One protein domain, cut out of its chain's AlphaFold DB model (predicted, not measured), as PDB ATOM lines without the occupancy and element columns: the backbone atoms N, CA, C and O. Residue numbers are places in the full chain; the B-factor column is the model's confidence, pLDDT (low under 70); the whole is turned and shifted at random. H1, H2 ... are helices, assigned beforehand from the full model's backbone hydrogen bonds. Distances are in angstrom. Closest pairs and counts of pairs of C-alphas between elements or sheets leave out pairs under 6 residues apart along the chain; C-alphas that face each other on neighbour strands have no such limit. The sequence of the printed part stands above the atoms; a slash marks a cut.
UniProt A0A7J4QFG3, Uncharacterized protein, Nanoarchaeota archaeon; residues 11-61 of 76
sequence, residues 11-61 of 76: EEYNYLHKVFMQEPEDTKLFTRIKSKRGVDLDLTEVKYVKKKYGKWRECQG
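AT A GLANCE: This is residues 11 to 61 of the 76 residues of an uncharacterized protein of Nanoarchaeota archaeon (UniProt A0A7J4QFG3). One long helix, H3, runs across one side of a short helical hairpin made by H1 and H2, near both of its helices but not clearly touching either. H3 lies along the longest axis of the domain, and the loop of residues 36 to 42 brings the chain over to it from the end of H2. The printed part has 51 residues with three named helices, in the order H1, H2, H3, and no named strand; the class is all helix. It is compact, with a radius of gyration of the C-alphas of 10.5 A, and only just elongated, spanning 31 by 20 by 20 A.

HOW THE PARTS SIT: H3, residues 43 to 60, is close to but not clearly touching H1, residues 11 to 20; their closest C-alphas, those of Val 49 and Leu 16, are 7.8 A apart. The lines of these two helices are about perpendicular, at 83 degrees. H3 is also close to but not clearly touching H2, residues 24 to 35, with the closest C-alphas, those of Glu 45 and Leu 29, 7.4 A apart. H2 and H3 run opposite ways at a steep tilt of 61 degrees. H1 and H2 form a helical hairpin: they touch, with 8 pairs of C-alphas within 8 A, the closest those of Phe 20 and Asp 26 at 4.7 A. They run opposite ways at a shallow tilt of 26 degrees. In H1, H2 and H3 every O i to N i+4 pair is within hydrogen-bond range.

IN THESE COORDINATES: H3 measures 25.5 A from C-alpha 43 at (-20.774, -7.910, 0.389) to C-alpha 60 at (-0.423, -1.391, 14.221). H2 measures 16.4 A from first to last C-alpha. H1 measures 14.1 A and begins with C-alpha 11 at (-5.556, 6.131, -0.048).

THE WHOLE: The two C-alphas farthest apart, those of Asp 40 and Gly 61, are 31.0 A apart. The printed part has no cut. The link from H1 to H2 is tight, with 3 residues, and the link from H2 to H3 is short, with 7. The mean pLDDT of the printed part is 74.3, and residues 37 to 41 and 57 to 61 are under 70.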
ATOM      1  N   GLU A  11      -6.327   6.523  -1.232       75.81
ATOM      2  CA  GLU A  11      -5.556   6.131  -0.048       75.81
ATOM      3  C   GLU A  11      -5.936   4.733   0.456       75.81
ATOM      4  O   GLU A  11      -5.061   3.918   0.748       75.81
ATOM      5  N   GLU A  12      -7.236   4.424   0.497       76.00
ATOM      6  CA  GLU A  12      -7.740   3.098   0.861       76.00
ATOM      7  C   GLU A  12      -7.291   2.046  -0.171       76.00
ATOM      8  O   GLU A  12      -6.850   0.969   0.214       76.00
ATOM      9  N   TYR A  13      -7.287   2.353  -1.473       76.62
ATOM     10  CA  TYR A  13      -6.754   1.456  -2.506       76.62
ATOM     11  C   TYR A  13      -5.250   1.211  -2.367       76.62
ATOM     12  O   TYR A  13      -4.812   0.064  -2.448       76.62
ATOM     13  N   ASN A  14      -4.456   2.259  -2.150       76.81
ATOM     14  CA  ASN A  14      -3.012   2.135  -1.937       76.81
ATOM     15  C   ASN A  14      -2.698   1.316  -0.685       76.81
ATOM     16  O   ASN A  14      -1.746   0.535  -0.664       76.81
ATOM     17  N   TYR A  15      -3.519   1.461   0.348       76.06
ATOM     18  CA  TYR A  15      -3.443   0.640   1.540       76.06
ATOM     19  C   TYR A  15      -3.770  -0.834   1.249       76.06
ATOM     20  O   TYR A  15      -2.970  -1.714   1.571       76.06
ATOM     21  N   LEU A  16      -4.899  -1.113   0.586       77.12
ATOM     22  CA  LEU A  16      -5.292  -2.477   0.222       77.12
ATOM     23  C   LEU A  16      -4.231  -3.148  -0.644       77.12
ATOM     24  O   LEU A  16      -3.940  -4.319  -0.441       77.12
ATOM     25  N   HIS A  17      -3.597  -2.397  -1.543       77.69
ATOM     26  CA  HIS A  17      -2.486  -2.882  -2.350       77.69
ATOM     27  C   HIS A  17      -1.324  -3.385  -1.483       77.69
ATOM     28  O   HIS A  17      -0.858  -4.508  -1.663       77.69
ATOM     29  N   LYS A  18      -0.893  -2.579  -0.503       79.38
ATOM     30  CA  LYS A  18       0.210  -2.925   0.406       79.38
ATOM     31  C   LYS A  18      -0.110  -4.125   1.298       79.38
ATOM     32  O   LYS A  18       0.777  -4.918   1.592       79.38
ATOM     33  N   VAL A  19      -1.361  -4.256   1.737       76.06
ATOM     34  CA  VAL A  19      -1.792  -5.381   2.580       76.06
ATOM     35  C   VAL A  19      -1.919  -6.663   1.773       76.06
ATOM     36  O   VAL A  19      -1.464  -7.716   2.211       76.06
ATOM     37  N   PHE A  20      -2.524  -6.584   0.592       80.19
ATOM     38  CA  PHE A  20      -2.894  -7.764  -0.174       80.19
ATOM     39  C   PHE A  20      -1.766  -8.358  -1.024       80.19
ATOM     40  O   PHE A  20      -1.896  -9.488  -1.480       80.19
ATOM     41  N   MET A  21      -0.640  -7.659  -1.185       73.88
ATOM     42  CA  MET A  21       0.563  -8.209  -1.826       73.88
ATOM     43  C   MET A  21       1.286  -9.291  -1.001       73.88
ATOM     44  O   MET A  21       2.259  -9.862  -1.483       73.88
ATOM     45  N   GLN A  22       0.840  -9.578   0.225       73.00
ATOM     46  CA  GLN A  22       1.484 -10.574   1.089       73.00
ATOM     47  C   GLN A  22       1.069 -12.014   0.768       73.00
ATOM     48  O   GLN A  22       1.867 -12.928   0.951       73.00
ATOM     49  N   GLU A  23      -0.155 -12.223   0.273       78.50
ATOM     50  CA  GLU A  23      -0.696 -13.553  -0.011       78.50
ATOM     51  C   GLU A  23      -1.300 -13.602  -1.428       78.50
ATOM     52  O   GLU A  23      -1.937 -12.643  -1.881       78.50
ATOM     53  N   PRO A  24      -1.140 -14.715  -2.162       76.75
ATOM     54  CA  PRO A  24      -1.627 -14.824  -3.536       76.75
ATOM     55  C   PRO A  24      -3.161 -14.763  -3.640       76.75
ATOM     56  O   PRO A  24      -3.690 -14.293  -4.648       76.75
ATOM     57  N   GLU A  25      -3.894 -15.213  -2.620       78.19
ATOM     58  CA  GLU A  25      -5.364 -15.136  -2.568       78.19
ATOM     59  C   GLU A  25      -5.856 -13.695  -2.396       78.19
ATOM     60  O   GLU A  25      -6.748 -13.230  -3.108       78.19
ATOM     61  N   ASP A  26      -5.193 -12.955  -1.517       78.56
ATOM     62  CA  ASP A  26      -5.436 -11.541  -1.274       78.56
ATOM     63  C   ASP A  26      -5.118 -10.686  -2.508       78.56
ATOM     64  O   ASP A  26      -5.883  -9.790  -2.877       78.56
ATOM     65  N   THR A  27      -4.023 -10.995  -3.206       80.56
ATOM     66  CA  THR A  27      -3.629 -10.309  -4.446       80.56
ATOM     67  C   THR A  27      -4.702 -10.453  -5.532       80.56
ATOM     68  O   THR A  27      -4.986  -9.497  -6.267       80.56
ATOM     69  N   LYS A  28      -5.354 -11.623  -5.624       82.69
ATOM     70  CA  LYS A  28      -6.481 -11.847  -6.545       82.69
ATOM     71  C   LYS A  28      -7.681 -10.981  -6.169       82.69
ATOM     72  O   LYS A  28      -8.271 -10.354  -7.050       82.69
ATOM     73  N   LEU A  29      -8.008 -10.904  -4.877       79.75
ATOM     74  CA  LEU A  29      -9.077 -10.041  -4.382       79.75
ATOM     75  C   LEU A  29      -8.784  -8.564  -4.686       79.75
ATOM     76  O   LEU A  29      -9.635  -7.878  -5.243       79.75
ATOM     77  N   PHE A  30      -7.571  -8.080  -4.412       79.81
ATOM     78  CA  PHE A  30      -7.178  -6.703  -4.723       79.81
ATOM     79  C   PHE A  30      -7.306  -6.379  -6.212       79.81
ATOM     80  O   PHE A  30      -7.901  -5.368  -6.589       79.81
ATOM     81  N   THR A  31      -6.780  -7.258  -7.065       80.12
ATOM     82  CA  THR A  31      -6.875  -7.124  -8.525       80.12
ATOM     83  C   THR A  31      -8.330  -7.028  -8.972       80.12
ATOM     84  O   THR A  31      -8.676  -6.179  -9.797       80.12
ATOM     85  N   ARG A  32      -9.210  -7.836  -8.373       80.25
ATOM     86  CA  ARG A  32     -10.650  -7.823  -8.635       80.25
ATOM     87  C   ARG A  32     -11.317  -6.525  -8.165       80.25
ATOM     88  O   ARG A  32     -12.062  -5.926  -8.940       80.25
ATOM     89  N   ILE A  33     -10.986  -6.029  -6.971       77.62
ATOM     90  CA  ILE A  33     -11.453  -4.731  -6.445       77.62
ATOM     91  C   ILE A  33     -11.025  -3.579  -7.378       77.62
ATOM     92  O   ILE A  33     -11.854  -2.746  -7.760       77.62
ATOM     93  N   LYS A  34      -9.755  -3.563  -7.804       75.50
ATOM     94  CA  LYS A  34      -9.185  -2.565  -8.727       75.50
ATOM     95  C   LYS A  34      -9.845  -2.619 -10.107       75.50
ATOM     96  O   LYS A  34     -10.203  -1.576 -10.650       75.50
ATOM     97  N   SER A  35     -10.059  -3.821 -10.649       79.38
ATOM     98  CA  SER A  35     -10.736  -4.028 -11.936       79.38
ATOM     99  C   SER A  35     -12.176  -3.527 -11.910       79.38
ATOM    100  O   SER A  35     -12.639  -2.924 -12.874       79.38
ATOM    101  N   LYS A  36     -12.877  -3.730 -10.792       71.75
ATOM    102  CA  LYS A  36     -14.245  -3.243 -10.593       71.75
ATOM    103  C   LYS A  36     -14.310  -1.737 -10.332       71.75
ATOM    104  O   LYS A  36     -15.408  -1.198 -10.263       71.75
ATOM    105  N   ARG A  37     -13.173  -1.050 -10.130       68.12
ATOM    106  CA  ARG A  37     -13.095   0.352  -9.667       68.12
ATOM    107  C   ARG A  37     -14.006   0.634  -8.457       68.12
ATOM    108  O   ARG A  37     -14.479   1.751  -8.279       68.12
ATOM    109  N   GLY A  38     -14.287  -0.397  -7.656       63.06
ATOM    110  CA  GLY A  38     -15.237  -0.372  -6.543       63.06
ATOM    111  C   GLY A  38     -16.720  -0.217  -6.930       63.06
ATOM    112  O   GLY A  38     -17.568  -0.110  -6.048       63.06
ATOM    113  N   VAL A  39     -17.052  -0.208  -8.223       61.81
ATOM    114  CA  VAL A  39     -18.416  -0.007  -8.742       61.81
ATOM    115  C   VAL A  39     -19.332  -1.190  -8.399       61.81
ATOM    116  O   VAL A  39     -20.539  -1.009  -8.328       61.81
ATOM    117  N   ASP A  40     -18.761  -2.364  -8.105       67.81
ATOM    118  CA  ASP A  40     -19.526  -3.592  -7.867       67.81
ATOM    119  C   ASP A  40     -18.843  -4.540  -6.863       67.81
ATOM    120  O   ASP A  40     -18.548  -5.699  -7.154       67.81
ATOM    121  N   LEU A  41     -18.468  -4.045  -5.682       68.00
ATOM    122  CA  LEU A  41     -17.920  -4.922  -4.643       68.00
ATOM    123  C   LEU A  41     -19.025  -5.765  -4.014       68.00
ATOM    124  O   LEU A  41     -19.994  -5.219  -3.484       68.00
ATOM    125  N   ASP A  42     -18.837  -7.084  -4.021       73.44
ATOM    126  CA  ASP A  42     -19.738  -7.990  -3.321       73.44
ATOM    127  C   ASP A  42     -19.645  -7.772  -1.801       73.44
ATOM    128  O   ASP A  42     -18.584  -7.421  -1.270       73.44
ATOM    129  N   LEU A  43     -20.741  -8.013  -1.076       73.50
ATOM    130  CA  LEU A  43     -20.774  -7.910   0.389       73.50
ATOM    131  C   LEU A  43     -19.681  -8.760   1.052       73.50
ATOM    132  O   LEU A  43     -19.142  -8.371   2.090       73.50
ATOM    133  N   THR A  44     -19.321  -9.886   0.440       77.94
ATOM    134  CA  THR A  44     -18.239 -10.769   0.882       77.94
ATOM    135  C   THR A  44     -16.876 -10.100   0.736       77.94
ATOM    136  O   THR A  44     -16.091 -10.101   1.682       77.94
ATOM    137  N   GLU A  45     -16.616  -9.465  -0.412       75.38
ATOM    138  CA  GLU A  45     -15.371  -8.734  -0.691       75.38
ATOM    139  C   GLU A  45     -15.226  -7.550   0.281       75.38
ATOM    140  O   GLU A  45     -14.169  -7.360   0.884       75.38
ATOM    141  N   VAL A  46     -16.315  -6.810   0.526       74.50
ATOM    142  CA  VAL A  46     -16.348  -5.702   1.498       74.50
ATOM    143  C   VAL A  46     -16.109  -6.196   2.927       74.50
ATOM    144  O   VAL A  46     -15.293  -5.615   3.648       74.50
ATOM    145  N   LYS A  47     -16.784  -7.271   3.358       78.50
ATOM    146  CA  LYS A  47     -16.580  -7.869   4.692       78.50
ATOM    147  C   LYS A  47     -15.143  -8.355   4.865       78.50
ATOM    148  O   LYS A  47     -14.554  -8.130   5.923       78.50
ATOM    149  N   TYR A  48     -14.571  -8.977   3.839       80.25
ATOM    150  CA  TYR A  48     -13.202  -9.481   3.864       80.25
ATOM    151  C   TYR A  48     -12.181  -8.348   3.993       80.25
ATOM    152  O   TYR A  48     -11.346  -8.368   4.901       80.25
ATOM    153  N   VAL A  49     -12.305  -7.312   3.159       76.06
ATOM    154  CA  VAL A  49     -11.473  -6.104   3.231       76.06
ATOM    155  C   VAL A  49     -11.574  -5.451   4.610       76.06
ATOM    156  O   VAL A  49     -10.554  -5.164   5.234       76.06
ATOM    157  N   LYS A  50     -12.795  -5.279   5.131       76.44
ATOM    158  CA  LYS A  50     -13.029  -4.698   6.460       76.44
ATOM    159  C   LYS A  50     -12.378  -5.528   7.572       76.44
ATOM    160  O   LYS A  50     -11.817  -4.957   8.504       76.44
ATOM    161  N   LYS A  51     -12.413  -6.862   7.471       81.31
ATOM    162  CA  LYS A  51     -11.786  -7.784   8.432       81.31
ATOM    163  C   LYS A  51     -10.256  -7.715   8.392       81.31
ATOM    164  O   LYS A  51      -9.641  -7.622   9.451       81.31
ATOM    165  N   LYS A  52      -9.639  -7.739   7.204       76.31
ATOM    166  CA  LYS A  52      -8.175  -7.594   7.046       76.31
ATOM    167  C   LYS A  52      -7.697  -6.215   7.507       76.31
ATOM    168  O   LYS A  52      -6.702  -6.141   8.221       76.31
ATOM    169  N   TYR A  53      -8.446  -5.156   7.198       74.19
ATOM    170  CA  TYR A  53      -8.174  -3.808   7.704       74.19
ATOM    171  C   TYR A  53      -8.263  -3.730   9.234       74.19
ATOM    172  O   TYR A  53      -7.379  -3.155   9.862       74.19
ATOM    173  N   GLY A  54      -9.285  -4.352   9.835       73.19
ATOM    174  CA  GLY A  54      -9.412  -4.477  11.289       73.19
ATOM    175  C   GLY A  54      -8.180  -5.133  11.911       73.19
ATOM    176  O   GLY A  54      -7.517  -4.508  12.729       73.19
ATOM    177  N   LYS A  55      -7.800  -6.320  11.424       73.94
ATOM    178  CA  LYS A  55      -6.610  -7.041  11.903       73.94
ATOM    179  C   LYS A  55      -5.314  -6.247  11.748       73.94
ATOM    180  O   LYS A  55      -4.492  -6.234  12.653       73.94
ATOM    181  N   TRP A  56      -5.109  -5.595  10.605       72.31
ATOM    182  CA  TRP A  56      -3.918  -4.769  10.401       72.31
ATOM    183  C   TRP A  56      -3.897  -3.576  11.356       72.31
ATOM    184  O   TRP A  56      -2.852  -3.280  11.923       72.31
ATOM    185  N   ARG A  57      -5.045  -2.918  11.566       66.69
ATOM    186  CA  ARG A  57      -5.161  -1.814  12.524       66.69
ATOM    187  C   ARG A  57      -4.846  -2.294  13.944       66.69
ATOM    188  O   ARG A  57      -4.115  -1.612  14.649       66.69
ATOM    189  N   GLU A  58      -5.334  -3.472  14.329       65.62
ATOM    190  CA  GLU A  58      -5.004  -4.114  15.610       65.62
ATOM    191  C   GLU A  58      -3.505  -4.452  15.724       65.62
ATOM    192  O   GLU A  58      -2.909  -4.237  16.771       65.62
ATOM    193  N   CYS A  59      -2.854  -4.895  14.642       64.38
ATOM    194  CA  CYS A  59      -1.402  -5.123  14.616       64.38
ATOM    195  C   CYS A  59      -0.555  -3.836  14.603       64.38
ATOM    196  O   CYS A  59       0.640  -3.906  14.875       64.38
ATOM    197  N   GLN A  60      -1.125  -2.683  14.244       61.28
ATOM    198  CA  GLN A  60      -0.423  -1.391  14.221       61.28
ATOM    199  C   GLN A  60      -0.625  -0.569  15.499       61.28
ATOM    200  O   GLN A  60       0.167   0.331  15.763       61.28
ATOM    201  N   GLY A  61      -1.661  -0.862  16.287       48.84
ATOM    202  CA  GLY A  61      -1.987  -0.142  17.514       48.84
ATOM    203  C   GLY A  61      -2.187  -1.095  18.682       48.84
ATOM    204  O   GLY A  61      -3.306  -1.540  18.933       48.84
TER     205      GLY A  61